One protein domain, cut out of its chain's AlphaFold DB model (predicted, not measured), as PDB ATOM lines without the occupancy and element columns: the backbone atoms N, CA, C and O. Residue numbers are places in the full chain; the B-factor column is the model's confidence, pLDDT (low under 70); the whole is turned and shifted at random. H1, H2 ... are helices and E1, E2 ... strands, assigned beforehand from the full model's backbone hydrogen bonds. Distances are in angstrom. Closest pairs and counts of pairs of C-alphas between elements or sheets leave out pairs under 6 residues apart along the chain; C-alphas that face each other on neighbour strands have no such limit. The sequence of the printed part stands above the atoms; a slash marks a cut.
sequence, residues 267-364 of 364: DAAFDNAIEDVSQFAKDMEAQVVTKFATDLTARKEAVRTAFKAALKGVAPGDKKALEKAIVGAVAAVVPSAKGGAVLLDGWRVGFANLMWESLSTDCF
ATOM      1  N   ASP A 267      48.792 -22.587 -15.790       87.94
ATOM      2  CA  ASP A 267      49.951 -22.034 -15.091       87.94
ATOM      3  C   ASP A 267      50.038 -20.513 -15.239       87.94
ATOM      4  O   ASP A 267      50.247 -19.820 -14.247       87.94
ATOM      5  N   ALA A 268      49.797 -19.989 -16.445       88.56
ATOM      6  CA  ALA A 268      49.775 -18.550 -16.682       88.56
ATOM      7  C   ALA A 268      48.610 -17.866 -15.948       88.56
ATOM      8  O   ALA A 268      48.782 -16.791 -15.383       88.56
ATOM      9  N   ALA A 269      47.433 -18.497 -15.909       85.44
ATOM     10  CA  ALA A 269      46.277 -17.942 -15.204       85.44
ATOM     11  C   ALA A 269      46.508 -17.906 -13.687       85.44
ATOM     12  O   ALA A 269      46.144 -16.942 -13.016       85.44
ATOM     13  N   PHE A 270      47.166 -18.937 -13.151       89.06
ATOM     14  CA  PHE A 270      47.554 -18.991 -11.747       89.06
ATOM     15  C   PHE A 270      48.582 -17.910 -11.383       89.06
ATOM     16  O   PHE A 270      48.471 -17.299 -10.322       89.06
ATOM     17  N   ASP A 271      49.554 -17.647 -12.259       89.75
ATOM     18  CA  ASP A 271      50.535 -16.581 -12.042       89.75
ATOM     19  C   ASP A 271      49.893 -15.192 -12.067       89.75
ATOM     20  O   ASP A 271      50.140 -14.405 -11.152       89.75
ATOM     21  N   ASN A 272      48.994 -14.935 -13.023       87.38
ATOM     22  CA  ASN A 272      48.223 -13.691 -13.066       87.38
ATOM     23  C   ASN A 272      47.393 -13.496 -11.788       87.38
ATOM     24  O   ASN A 272      47.375 -12.406 -11.228       87.38
ATOM     25  N   ALA A 273      46.768 -14.559 -11.270       87.00
ATOM     26  CA  ALA A 273      46.001 -14.476 -10.027       87.00
ATOM     27  C   ALA A 273      46.862 -14.080  -8.819       87.00
ATOM     28  O   ALA A 273      46.424 -13.312  -7.966       87.00
ATOM     29  N   ILE A 274      48.096 -14.583  -8.719       90.62
ATOM     30  CA  ILE A 274      49.012 -14.191  -7.637       90.62
ATOM     31  C   ILE A 274      49.452 -12.730  -7.786       90.62
ATOM     32  O   ILE A 274      49.592 -12.023  -6.781       90.62
ATOM     33  N   GLU A 275      49.670 -12.275  -9.020       89.56
ATOM     34  CA  GLU A 275      50.006 -10.883  -9.308       89.56
ATOM     35  C   GLU A 275      48.861  -9.938  -8.918       89.56
ATOM     36  O   GLU A 275      49.103  -8.974  -8.191       89.56
ATOM     37  N   ASP A 276      47.618 -10.278  -9.268       85.00
ATOM     38  CA  ASP A 276      46.416  -9.515  -8.910       85.00
ATOM     39  C   ASP A 276      46.245  -9.392  -7.388       85.00
ATOM     40  O   ASP A 276      46.027  -8.297  -6.865       85.00
ATOM     41  N   VAL A 277      46.433 -10.488  -6.640       86.44
ATOM     42  CA  VAL A 277      46.411 -10.463  -5.165       86.44
ATOM     43  C   VAL A 277      47.503  -9.559  -4.604       86.44
ATOM     44  O   VAL A 277      47.280  -8.831  -3.634       86.44
ATOM     45  N   SER A 278      48.690  -9.601  -5.202       89.12
ATOM     46  CA  SER A 278      49.818  -8.772  -4.782       89.12
ATOM     47  C   SER A 278      49.577  -7.296  -5.078       89.12
ATOM     48  O   SER A 278      49.968  -6.451  -4.274       89.12
ATOM     49  N   GLN A 279      48.929  -6.977  -6.198       85.75
ATOM     50  CA  GLN A 279      48.566  -5.611  -6.548       85.75
ATOM     51  C   GLN A 279      47.460  -5.081  -5.632       85.75
ATOM     52  O   GLN A 279      47.633  -4.024  -5.030       85.75
ATOM     53  N   PHE A 280      46.406  -5.864  -5.396       81.06
ATOM     54  CA  PHE A 280      45.353  -5.531  -4.434       81.06
ATOM     55  C   PHE A 280      45.914  -5.264  -3.027       81.06
ATOM     56  O   PHE A 280      45.518  -4.319  -2.348       81.06
ATOM     57  N   ALA A 281      46.891  -6.066  -2.592       85.56
ATOM     58  CA  ALA A 281      47.556  -5.874  -1.308       85.56
ATOM     59  C   ALA A 281      48.338  -4.558  -1.203       85.56
ATOM     60  O   ALA A 281      48.465  -4.024  -0.100       85.56
ATOM     61  N   LYS A 282      48.883  -4.061  -2.320       84.81
ATOM     62  CA  LYS A 282      49.548  -2.753  -2.378       84.81
ATOM     63  C   LYS A 282      48.519  -1.629  -2.324       84.81
ATOM     64  O   LYS A 282      48.708  -0.696  -1.556       84.81
ATOM     65  N   ASP A 283      47.434  -1.755  -3.083       76.75
ATOM     66  CA  ASP A 283      46.408  -0.715  -3.214       76.75
ATOM     67  C   ASP A 283      45.625  -0.483  -1.914       76.75
ATOM     68  O   ASP A 283      45.240   0.642  -1.609       76.75
ATOM     69  N   MET A 284      45.408  -1.540  -1.126       76.56
ATOM     70  CA  MET A 284      44.669  -1.451   0.136       76.56
ATOM     71  C   MET A 284      45.509  -0.952   1.318       76.56
ATOM     72  O   MET A 284      44.936  -0.642   2.358       76.56
ATOM     73  N   GLU A 285      46.846  -0.972   1.219       82.31
ATOM     74  CA  GLU A 285      47.803  -0.691   2.314       82.31
ATOM     75  C   GLU A 285      47.539  -1.449   3.641       82.31
ATOM     76  O   GLU A 285      48.139  -1.179   4.684       82.31
ATOM     77  N   ALA A 286      46.659  -2.451   3.624       78.56
ATOM     78  CA  ALA A 286      46.258  -3.193   4.803       78.56
ATOM     79  C   ALA A 286      47.301  -4.273   5.118       78.56
ATOM     80  O   ALA A 286      47.435  -5.260   4.388       78.56
ATOM     81  N   GLN A 287      47.993  -4.130   6.257       79.19
ATOM     82  CA  GLN A 287      49.083  -5.026   6.686       79.19
ATOM     83  C   GLN A 287      48.724  -6.518   6.607       79.19
ATOM     84  O   GLN A 287      49.570  -7.357   6.285       79.19
ATOM     85  N   VAL A 288      47.466  -6.864   6.893       77.00
ATOM     86  CA  VAL A 288      46.984  -8.250   6.853       77.00
ATOM     87  C   VAL A 288      46.952  -8.793   5.415       77.00
ATOM     88  O   VAL A 288      47.370  -9.931   5.193       77.00
ATOM     89  N   VAL A 289      46.541  -7.984   4.427       81.75
ATOM     90  CA  VAL A 289      46.568  -8.367   3.001       81.75
ATOM     91  C   VAL A 289      48.009  -8.491   2.522       81.75
ATOM     92  O   VAL A 289      48.351  -9.469   1.863       81.75
ATOM     93  N   THR A 290      48.874  -7.541   2.891       87.88
ATOM     94  CA  THR A 290      50.288  -7.540   2.487       87.88
ATOM     95  C   THR A 290      51.005  -8.797   2.964       87.88
ATOM     96  O   THR A 290      51.732  -9.430   2.193       87.88
ATOM     97  N   LYS A 291      50.765  -9.215   4.214       88.81
ATOM     98  CA  LYS A 291      51.329 -10.455   4.755       88.81
ATOM     99  C   LYS A 291      50.835 -11.679   3.987       88.81
ATOM    100  O   LYS A 291      51.641 -12.532   3.620       88.81
ATOM    101  N   PHE A 292      49.533 -11.751   3.715       89.19
ATOM    102  CA  PHE A 292      48.964 -12.846   2.937       89.19
ATOM    103  C   PHE A 292      49.552 -12.918   1.518       89.19
ATOM    104  O   PHE A 292      50.017 -13.980   1.110       89.19
ATOM    105  N   ALA A 293      49.594 -11.800   0.791       90.81
ATOM    106  CA  ALA A 293      50.150 -11.740  -0.560       90.81
ATOM    107  C   ALA A 293      51.635 -12.139  -0.598       90.81
ATOM    108  O   ALA A 293      52.069 -12.868  -1.494       90.81
ATOM    109  N   THR A 294      52.401 -11.726   0.416       93.19
ATOM    110  CA  THR A 294      53.812 -12.110   0.571       93.19
ATOM    111  C   THR A 294      53.956 -13.619   0.778       93.19
ATOM    112  O   THR A 294      54.726 -14.267   0.065       93.19
ATOM    113  N   ASP A 295      53.188 -14.203   1.705       92.81
ATOM    114  CA  ASP A 295      53.227 -15.644   1.976       92.81
ATOM    115  C   ASP A 295      52.765 -16.472   0.764       92.81
ATOM    116  O   ASP A 295      53.336 -17.529   0.482       92.81
ATOM    117  N   LEU A 296      51.742 -15.998   0.042       93.25
ATOM    118  CA  LEU A 296      51.226 -16.633  -1.171       93.25
ATOM    119  C   LEU A 296      52.289 -16.647  -2.276       93.25
ATOM    120  O   LEU A 296      52.579 -17.704  -2.838       93.25
ATOM    121  N   THR A 297      52.928 -15.502  -2.528       93.88
ATOM    122  CA  THR A 297      53.991 -15.359  -3.535       93.88
ATOM    123  C   THR A 297      55.190 -16.246  -3.214       93.88
ATOM    124  O   THR A 297      55.681 -16.972  -4.081       93.88
ATOM    125  N   ALA A 298      55.628 -16.258  -1.950       95.56
ATOM    126  CA  ALA A 298      56.754 -17.075  -1.498       95.56
ATOM    127  C   ALA A 298      56.508 -18.586  -1.665       95.56
ATOM    128  O   ALA A 298      57.455 -19.367  -1.737       95.56
ATOM    129  N   ARG A 299      55.241 -19.014  -1.727       95.62
ATOM    130  CA  ARG A 299      54.846 -20.426  -1.784       95.62
ATOM    131  C   ARG A 299      54.152 -20.816  -3.086       95.62
ATOM    132  O   ARG A 299      53.568 -21.900  -3.157       95.62
ATOM    133  N   LYS A 300      54.240 -19.976  -4.120       94.88
ATOM    134  CA  LYS A 300      53.487 -20.132  -5.373       94.88
ATOM    135  C   LYS A 300      53.595 -21.527  -5.998       94.88
ATOM    136  O   LYS A 300      52.578 -22.113  -6.348       94.88
ATOM    137  N   GLU A 301      54.794 -22.109  -6.056       96.25
ATOM    138  CA  GLU A 301      55.024 -23.417  -6.692       96.25
ATOM    139  C   GLU A 301      54.390 -24.572  -5.906       96.25
ATOM    140  O   GLU A 301      53.832 -25.512  -6.480       96.25
ATOM    141  N   ALA A 302      54.422 -24.483  -4.576       95.06
ATOM    142  CA  ALA A 302      53.788 -25.460  -3.702       95.06
ATOM    143  C   ALA A 302      52.255 -25.369  -3.791       95.06
ATOM    144  O   ALA A 302      51.592 -26.401  -3.910       95.06
ATOM    145  N   VAL A 303      51.692 -24.152  -3.815       94.25
ATOM    146  CA  VAL A 303      50.247 -23.943  -4.020       94.25
ATOM    147  C   VAL A 303      49.826 -24.457  -5.398       94.25
ATOM    148  O   VAL A 303      48.848 -25.193  -5.493       94.25
ATOM    149  N   ARG A 304      50.590 -24.157  -6.456       94.06
ATOM    150  CA  ARG A 304      50.330 -24.634  -7.824       94.06
ATOM    151  C   ARG A 304      50.305 -26.159  -7.901       94.06
ATOM    152  O   ARG A 304      49.404 -26.740  -8.503       94.06
ATOM    153  N   THR A 305      51.273 -26.818  -7.269       95.62
ATOM    154  CA  THR A 305      51.353 -28.284  -7.228       95.62
ATOM    155  C   THR A 305      50.148 -28.881  -6.499       95.62
ATOM    156  O   THR A 305      49.510 -29.803  -7.013       95.62
ATOM    157  N   ALA A 306      49.789 -28.323  -5.338       94.81
ATOM    158  CA  ALA A 306      48.612 -28.736  -4.577       94.81
ATOM    159  C   ALA A 306      47.310 -28.513  -5.365       94.81
ATOM    160  O   ALA A 306      46.432 -29.375  -5.369       94.81
ATOM    161  N   PHE A 307      47.208 -27.401  -6.094       93.81
ATOM    162  CA  PHE A 307      46.056 -27.075  -6.925       93.81
ATOM    163  C   PHE A 307      45.898 -28.048  -8.098       93.81
ATOM    164  O   PHE A 307      44.832 -28.639  -8.259       93.81
ATOM    165  N   LYS A 308      46.969 -28.324  -8.855       94.12
ATOM    166  CA  LYS A 308      46.956 -29.334  -9.932       94.12
ATOM    167  C   LYS A 308      46.572 -30.721  -9.419       94.12
ATOM    168  O   LYS A 308      45.850 -31.450 -10.098       94.12
ATOM    169  N   ALA A 309      47.036 -31.094  -8.227       95.19
ATOM    170  CA  ALA A 309      46.646 -32.352  -7.600       95.19
ATOM    171  C   ALA A 309      45.146 -32.377  -7.252       95.19
ATOM    172  O   ALA A 309      44.488 -33.381  -7.513       95.19
ATOM    173  N   ALA A 310      44.608 -31.272  -6.729       94.25
ATOM    174  CA  ALA A 310      43.195 -31.134  -6.373       94.25
ATOM    175  C   ALA A 310      42.247 -31.098  -7.588       94.25
ATOM    176  O   ALA A 310      41.075 -31.430  -7.446       94.25
ATOM    177  N   LEU A 311      42.744 -30.739  -8.777       93.38
ATOM    178  CA  LEU A 311      41.964 -30.736 -10.019       93.38
ATOM    179  C   LEU A 311      41.813 -32.112 -10.678       93.38
ATOM    180  O   LEU A 311      41.022 -32.258 -11.612       93.38
ATOM    181  N   LYS A 312      42.538 -33.140 -10.224       94.31
ATOM    182  CA  LYS A 312      42.408 -34.488 -10.797       94.31
ATOM    183  C   LYS A 312      40.976 -35.005 -10.613       94.31
ATOM    184  O   LYS A 312      40.545 -35.255  -9.494       94.31
ATOM    185  N   GLY A 313      40.267 -35.198 -11.727       90.75
ATOM    186  CA  GLY A 313      38.882 -35.683 -11.741       90.75
ATOM    187  C   GLY A 313      37.814 -34.589 -11.659       90.75
ATOM    188  O   GLY A 313      36.632 -34.915 -11.606       90.75
ATOM    189  N   VAL A 314      38.201 -33.309 -11.671       90.62
ATOM    190  CA  VAL A 314      37.256 -32.196 -11.806       90.62
ATOM    191  C   VAL A 314      36.836 -32.069 -13.270       90.62
ATOM    192  O   VAL A 314      37.687 -32.014 -14.159       90.62
ATOM    193  N   ALA A 315      35.528 -32.054 -13.530       89.69
ATOM    194  CA  ALA A 315      35.004 -31.872 -14.878       89.69
ATOM    195  C   ALA A 315      35.285 -30.440 -15.384       89.69
ATOM    196  O   ALA A 315      35.156 -29.491 -14.601       89.69
ATOM    197  N   PRO A 316      35.622 -30.257 -16.675       84.88
ATOM    198  CA  PRO A 316      35.698 -28.929 -17.280       84.88
ATOM    199  C   PRO A 316      34.402 -28.141 -17.047       84.88
ATOM    200  O   PRO A 316      33.306 -28.700 -17.130       84.88
ATOM    201  N   GLY A 317      34.523 -26.857 -16.713       82.56
ATOM    202  CA  GLY A 317      33.384 -25.995 -16.384       82.56
ATOM    203  C   GLY A 317      32.760 -26.181 -14.990       82.56
ATOM    204  O   GLY A 317      31.867 -25.406 -14.634       82.56
ATOM    205  N   ASP A 318      33.210 -27.132 -14.153       87.56
ATOM    206  CA  ASP A 318      32.728 -27.244 -12.764       87.56
ATOM    207  C   ASP A 318      33.342 -26.153 -11.872       87.56
ATOM    208  O   ASP A 318      34.331 -26.340 -11.152       87.56
ATOM    209  N   LYS A 319      32.698 -24.983 -11.910       86.06
ATOM    210  CA  LYS A 319      33.067 -23.785 -11.152       86.06
ATOM    211  C   LYS A 319      33.258 -24.063  -9.662       86.06
ATOM    212  O   LYS A 319      34.207 -23.582  -9.046       86.06
ATOM    213  N   LYS A 320      32.355 -24.847  -9.071       85.88
ATOM    214  CA  LYS A 320      32.327 -25.089  -7.627       85.88
ATOM    215  C   LYS A 320      33.470 -26.007  -7.200       85.88
ATOM    216  O   LYS A 320      34.058 -25.804  -6.136       85.88
ATOM    217  N   ALA A 321      33.791 -27.010  -8.012       89.62
ATOM    218  CA  ALA A 321      34.929 -27.886  -7.764       89.62
ATOM    219  C   ALA A 321      36.267 -27.146  -7.917       89.62
ATOM    220  O   ALA A 321      37.151 -27.321  -7.078       89.62
ATOM    221  N   LEU A 322      36.383 -26.269  -8.919       88.19
ATOM    222  CA  LEU A 322      37.552 -25.411  -9.129       88.19
ATOM    223  C   LEU A 322      37.780 -24.450  -7.942       88.19
ATOM    224  O   LEU A 322      38.893 -24.363  -7.421       88.19
ATOM    225  N   GLU A 323      36.718 -23.811  -7.438       88.06
ATOM    226  CA  GLU A 323      36.769 -22.949  -6.244       88.06
ATOM    227  C   GLU A 323      37.212 -23.724  -4.997       88.06
ATOM    228  O   GLU A 323      38.094 -23.300  -4.244       88.06
ATOM    229  N   LYS A 324      36.657 -24.922  -4.800       90.56
ATOM    230  CA  LYS A 324      37.049 -25.793  -3.690       90.56
ATOM    231  C   LYS A 324      38.517 -26.222  -3.790       90.56
ATOM    232  O   LYS A 324      39.205 -26.260  -2.767       90.56
ATOM    233  N   ALA A 325      38.994 -26.537  -4.994       92.12
ATOM    234  CA  ALA A 325      40.370 -26.958  -5.237       92.12
ATOM    235  C   ALA A 325      41.369 -25.851  -4.881       92.12
ATOM    236  O   ALA A 325      42.363 -26.122  -4.202       92.12
ATOM    237  N   ILE A 326      41.093 -24.601  -5.268       91.06
ATOM    238  CA  ILE A 326      42.023 -23.503  -5.001       91.06
ATOM    239  C   ILE A 326      42.059 -23.093  -3.534       91.06
ATOM    240  O   ILE A 326      43.140 -22.934  -2.969       91.06
ATOM    241  N   VAL A 327      40.895 -23.012  -2.880       89.69
ATOM    242  CA  VAL A 327      40.823 -22.710  -1.442       89.69
ATOM    243  C   VAL A 327      41.558 -23.780  -0.639       89.69
ATOM    244  O   VAL A 327      42.308 -23.449   0.277       89.69
ATOM    245  N   GLY A 328      41.392 -25.056  -1.006       91.69
ATOM    246  CA  GLY A 328      42.104 -26.167  -0.380       91.69
ATOM    247  C   GLY A 328      43.621 -26.083  -0.567       91.69
ATOM    248  O   GLY A 328      44.362 -26.226   0.404       91.69
ATOM    249  N   ALA A 329      44.082 -25.799  -1.788       93.50
ATOM    250  CA  ALA A 329      45.505 -25.678  -2.102       93.50
ATOM    251  C   ALA A 329      46.176 -24.521  -1.345       93.50
ATOM    252  O   ALA A 329      47.233 -24.708  -0.739       93.50
ATOM    253  N   VAL A 330      45.542 -23.344  -1.324       92.44
ATOM    254  CA  VAL A 330      46.052 -22.169  -0.601       92.44
ATOM    255  C   VAL A 330      46.067 -22.436   0.905       92.44
ATOM    256  O   VAL A 330      47.097 -22.232   1.540       92.44
ATOM    257  N   ALA A 331      44.983 -22.964   1.483       91.00
ATOM    258  CA  ALA A 331      44.907 -23.236   2.923       91.00
ATOM    259  C   ALA A 331      45.901 -24.312   3.400       91.00
ATOM    260  O   ALA A 331      46.377 -24.246   4.535       91.00
ATOM    261  N   ALA A 332      46.225 -25.294   2.552       93.88
ATOM    262  CA  ALA A 332      47.195 -26.341   2.873       93.88
ATOM    263  C   ALA A 332      48.639 -25.819   2.909       93.88
ATOM    264  O   ALA A 332      49.461 -26.312   3.681       93.88
ATOM    265  N   VAL A 333      48.951 -24.828   2.074       95.06
ATOM    266  CA  VAL A 333      50.331 -24.395   1.833       95.06
ATOM    267  C   VAL A 333      50.651 -23.065   2.514       95.06
ATOM    268  O   VAL A 333      51.773 -22.895   2.991       95.06
ATOM    269  N   VAL A 334      49.700 -22.134   2.594       92.69
ATOM    270  CA  VAL A 334      49.888 -20.766   3.095       92.69
ATOM    271  C   VAL A 334      49.427 -20.676   4.560       92.69
ATOM    272  O   VAL A 334      48.231 -20.748   4.835       92.69
ATOM    273  N   PRO A 335      50.333 -20.510   5.547       87.75
ATOM    274  CA  PRO A 335      49.963 -20.547   6.965       87.75
ATOM    275  C   PRO A 335      49.020 -19.418   7.393       87.75
ATOM    276  O   PRO A 335      48.131 -19.648   8.211       87.75
ATOM    277  N   SER A 336      49.184 -18.222   6.820       82.94
ATOM    278  CA  SER A 336      48.281 -17.079   7.022       82.94
ATOM    279  C   SER A 336      46.891 -17.302   6.420       82.94
ATOM    280  O   SER A 336      45.968 -16.558   6.737       82.94
ATOM    281  N   ALA A 337      46.718 -18.362   5.623       82.94
ATOM    282  CA  ALA A 337      45.455 -18.746   5.013       82.94
ATOM    283  C   ALA A 337      44.657 -19.808   5.786       82.94
ATOM    284  O   ALA A 337      43.612 -20.279   5.319       82.94
ATOM    285  N   LYS A 338      45.110 -20.195   6.984       76.75
ATOM    286  CA  LYS A 338      44.377 -21.133   7.844       76.75
ATOM    287  C   LYS A 338      43.041 -20.515   8.268       76.75
ATOM    288  O   LYS A 338      42.985 -19.669   9.150       76.75
ATOM    289  N   GLY A 339      41.961 -20.945   7.617       75.19
ATOM    290  CA  GLY A 339      40.608 -20.428   7.839       75.19
ATOM    291  C   GLY A 339      39.880 -19.988   6.569       75.19
ATOM    292  O   GLY A 339      38.721 -19.585   6.660       75.19
ATOM    293  N   GLY A 340      40.518 -20.068   5.397       75.69
ATOM    294  CA  GLY A 340      39.849 -19.838   4.112       75.69
ATOM    295  C   GLY A 340      39.541 -18.370   3.785       75.69
ATOM    296  O   GLY A 340      38.962 -18.102   2.733       75.69
ATOM    297  N   ALA A 341      39.920 -17.426   4.653       79.94
ATOM    298  CA  ALA A 341      39.735 -15.995   4.441       79.94
ATOM    299  C   ALA A 341      40.756 -15.134   5.209       79.94
ATOM    300  O   ALA A 341      41.290 -15.575   6.227       79.94
ATOM    301  N   VAL A 342      40.945 -13.893   4.755       76.69
ATOM    302  CA  VAL A 342      41.667 -12.808   5.444       76.69
ATOM    303  C   VAL A 342      40.667 -11.894   6.152       76.69
ATOM    304  O   VAL A 342      39.581 -11.660   5.627       76.69
ATOM    305  N   LEU A 343      41.014 -11.370   7.330       69.44
ATOM    306  CA  LEU A 343      40.233 -10.323   7.995       69.44
ATOM    307  C   LEU A 343      40.763  -8.936   7.611       69.44
ATOM    308  O   LEU A 343      41.906  -8.622   7.938       69.44
ATOM    309  N   LEU A 344      39.940  -8.120   6.950       68.19
ATOM    310  CA  LEU A 344      40.219  -6.734   6.558       68.19
ATOM    311  C   LEU A 344      39.266  -5.821   7.309       68.19
ATOM    312  O   LEU A 344      38.074  -5.876   7.049       68.19
ATOM    313  N   ASP A 345      39.748  -5.048   8.280       64.75
ATOM    314  CA  ASP A 345      38.923  -4.092   9.038       64.75
ATOM    315  C   ASP A 345      37.609  -4.690   9.588       64.75
ATOM    316  O   ASP A 345      36.540  -4.082   9.554       64.75
ATOM    317  N   GLY A 346      37.682  -5.934  10.076       63.34
ATOM    318  CA  GLY A 346      36.534  -6.690  10.596       63.34
ATOM    319  C   GLY A 346      35.738  -7.479   9.546       63.34
ATOM    320  O   GLY A 346      34.834  -8.232   9.906       63.34
ATOM    321  N   TRP A 347      36.092  -7.375   8.266       58.03
ATOM    322  CA  TRP A 347      35.474  -8.095   7.154       58.03
ATOM    323  C   TRP A 347      36.245  -9.350   6.788       58.03
ATOM    324  O   TRP A 347      37.463  -9.332   6.660       58.03
ATOM    325  N   ARG A 348      35.539 -10.453   6.556       72.12
ATOM    326  CA  ARG A 348      36.153 -11.724   6.172       72.12
ATOM    327  C   ARG A 348      36.153 -11.874   4.649       72.12
ATOM    328  O   ARG A 348      35.120 -12.178   4.062       72.12
ATOM    329  N   VAL A 349      37.308 -11.682   4.016       73.12
ATOM    330  CA  VAL A 349      37.504 -11.807   2.563       73.12
ATOM    331  C   VAL A 349      38.048 -13.193   2.227       73.12
ATOM    332  O   VAL A 349      39.168 -13.534   2.600       73.12
ATOM    333  N   GLY A 350      37.250 -14.016   1.543       78.94
ATOM    334  CA  GLY A 350      37.648 -15.369   1.137       78.94
ATOM    335  C   GLY A 350      38.789 -15.382   0.114       78.94
ATOM    336  O   GLY A 350      38.811 -14.553  -0.792       78.94
ATOM    337  N   PHE A 351      39.705 -16.354   0.216       77.69
ATOM    338  CA  PHE A 351      40.846 -16.477  -0.712       77.69
ATOM    339  C   PHE A 351      40.439 -16.767  -2.146       77.69
ATOM    340  O   PHE A 351      41.063 -16.250  -3.065       77.69
ATOM    341  N   ALA A 352      39.378 -17.561  -2.326       71.62
ATOM    342  CA  ALA A 352      38.773 -17.751  -3.636       71.62
ATOM    343  C   ALA A 352      38.501 -16.392  -4.274       71.62
ATOM    344  O   ALA A 352      38.975 -16.134  -5.367       71.62
ATOM    345  N   ASN A 353      37.851 -15.486  -3.543       69.62
ATOM    346  CA  ASN A 353      37.447 -14.192  -4.079       69.62
ATOM    347  C   ASN A 353      38.634 -13.300  -4.469       69.62
ATOM    348  O   ASN A 353      38.511 -12.519  -5.397       69.62
ATOM    349  N   LEU A 354      39.776 -13.441  -3.791       75.12
ATOM    350  CA  LEU A 354      41.009 -12.719  -4.120       75.12
ATOM    351  C   LEU A 354      41.650 -13.200  -5.434       75.12
ATOM    352  O   LEU A 354      42.351 -12.435  -6.081       75.12
ATOM    353  N   MET A 355      41.424 -14.458  -5.820       74.44
ATOM    354  CA  MET A 355      42.097 -15.102  -6.956       74.44
ATOM    355  C   MET A 355      41.162 -15.446  -8.126       74.44
ATOM    356  O   MET A 355      41.624 -15.872  -9.181       74.44
ATOM    357  N   TRP A 356      39.845 -15.352  -7.931       70.69
ATOM    358  CA  TRP A 356      38.863 -15.951  -8.836       70.69
ATOM    359  C   TRP A 356      38.721 -15.214 -10.167       70.69
ATOM    360  O   TRP A 356      38.426 -15.848 -11.178       70.69
ATOM    361  N   GLU A 357      38.924 -13.896 -10.187       64.69
ATOM    362  CA  GLU A 357      38.751 -13.103 -11.409       64.69
ATOM    363  C   GLU A 357      39.710 -13.541 -12.520       64.69
ATOM    364  O   GLU A 357      39.299 -13.697 -13.670       64.69
ATOM    365  N   SER A 358      40.950 -13.870 -12.165       65.44
ATOM    366  CA  SER A 358      41.981 -14.329 -13.103       65.44
ATOM    367  C   SER A 358      41.875 -15.827 -13.432       65.44
ATOM    368  O   SER A 358      42.530 -16.303 -14.358       65.44
ATOM    369  N   LEU A 359      41.032 -16.579 -12.709       66.38
ATOM    370  CA  LEU A 359      40.858 -18.034 -12.838       66.38
ATOM    371  C   LEU A 359      39.462 -18.460 -13.310       66.38
ATOM    372  O   LEU A 359      39.123 -19.644 -13.234       66.38
ATOM    373  N   SER A 360      38.652 -17.514 -13.790       65.44
ATOM    374  CA  SER A 360      37.296 -17.766 -14.282       65.44
ATOM    375  C   SER A 360      37.224 -18.971 -15.235       65.44
ATOM    376  O   SER A 360      38.049 -19.144 -16.132       65.44
ATOM    377  N   THR A 361      36.187 -19.792 -15.056       55.72
ATOM    378  CA  THR A 361      35.913 -21.009 -15.840       55.72
ATOM    379  C   THR A 361      35.686 -20.758 -17.323       55.72
ATOM    380  O   THR A 361      35.772 -21.694 -18.104       55.72
ATOM    381  N   ASP A 362      35.425 -19.518 -17.735       59.28
ATOM    382  CA  ASP A 362      35.262 -19.182 -19.156       59.28
ATOM    383  C   ASP A 362      36.565 -19.368 -19.962       59.28
ATOM    384  O   ASP A 362      36.575 -19.211 -21.184       59.28
ATOM    385  N   CYS A 363      37.662 -19.710 -19.277       58.09
ATOM    386  CA  CYS A 363      38.996 -19.886 -19.829       58.09
ATOM    387  C   CYS A 363      39.486 -21.363 -19.774       58.09
ATOM    388  O   CYS A 363      40.609 -21.607 -20.221       58.09
ATOM    389  N   PHE A 364      38.686 -22.337 -19.273       57.75
ATOM    390  CA  PHE A 364      39.096 -23.751 -19.057       57.75
ATOM    391  C   PHE A 364      38.095 -24.831 -19.482       57.75
ATOM    392  O   PHE A 364      36.908 -24.754 -19.089       57.75
TER     393      PHE A 364
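AT A GLANCE: This is residues 267 to 364 of the 364 residues of an uncharacterized protein of Monoraphidium neglectum (UniProt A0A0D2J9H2). Two pairs of helices lie one after the other along the long axis: H1 with H2 folded back beside it as a hairpin, then H3 with H4 crossing it. Short H5 sits near the middle between H1 and H4, and a small strand hairpin, E1 with E2, lies by the beginning of H2. The printed part has 98 residues with five named helices and two named strands, in the order H1 H2 H3 H4 E1 E2 H5; the sheet, in the order E1 - E2, is antiparallel. The class is mostly helix. The whole is compact, with a radius of gyration of the C-alphas of 12.7 A, and elongated, with spans of 37 by 24 by 23 A.

HOW THE PARTS SIT: H1, residues 267 to 283, is the hub, touching three other helices. H2, residues 287 to 298, touches H1 as a helical hairpin, at a shallow tilt of 25 degrees, opposite ways; the closest C-alphas, of Ala 281 and Thr 290, are 5.0 A apart. H3, residues 300 to 310, only just touches H1, with 3 pairs of C-alphas within 8 A, the closest being Phe 270 and Arg 304 at 7.4 A; of H1, residues 267 to 274 alone take part. H4, residues 319 to 333, touches H3 at a steep tilt of 47 degrees, opposite ways, the closest C-alphas being those of Ala 306 and Ala 329, 5.0 A. The helix packing is mostly crossed, but only just: of 3 touching pairs with a tilt, 1 is shallow. H1 and H4 are apart. H5, residues 351 to 355, touches both: the closest C-alphas are Ala 273 and Met 355, 5.0 A, where H1 takes part with residues 273 to 277 alone, and Val 327 and Ala 352, 5.8 A. E1, residues 341 to 344, and E2, residues 347 to 350, form an antiparallel hairpin at 149 degrees; N 342 and O 349 are within hydrogen-bond range at 2.8 A, as are N 347 and O 344 at 2.8 A. The closest C-alphas of H2 and E1, Val 288 and Leu 344, are 6.9 A apart. In each of the five helices every O i to N i+4 pair is within hydrogen-bond range.

IN THESE COORDINATES: H1 begins at C-alpha 267, (49.951, -22.034, -15.091), and is 24.7 A long. H2 measures 16.5 A and H3 15.1 A. H4 measures 21.6 A and ends at C-alpha 333, (50.331, -24.395, 1.833). E1 is 9.5 A long and E2 9.7 A. H5 measures 6.5 A and ends at C-alpha 355, (42.097, -15.102, -6.956).

THE WHOLE: The C-alphas farthest apart, of Glu 285 and Gly 313, are 38.8 A from each other. The printed part has no cut and no long link. Mean pLDDT of the printed part is 83.6; it is under 70 at residues 343 to 347, residue 353 and residues 357 to 364, where 364 is the chain's last residue.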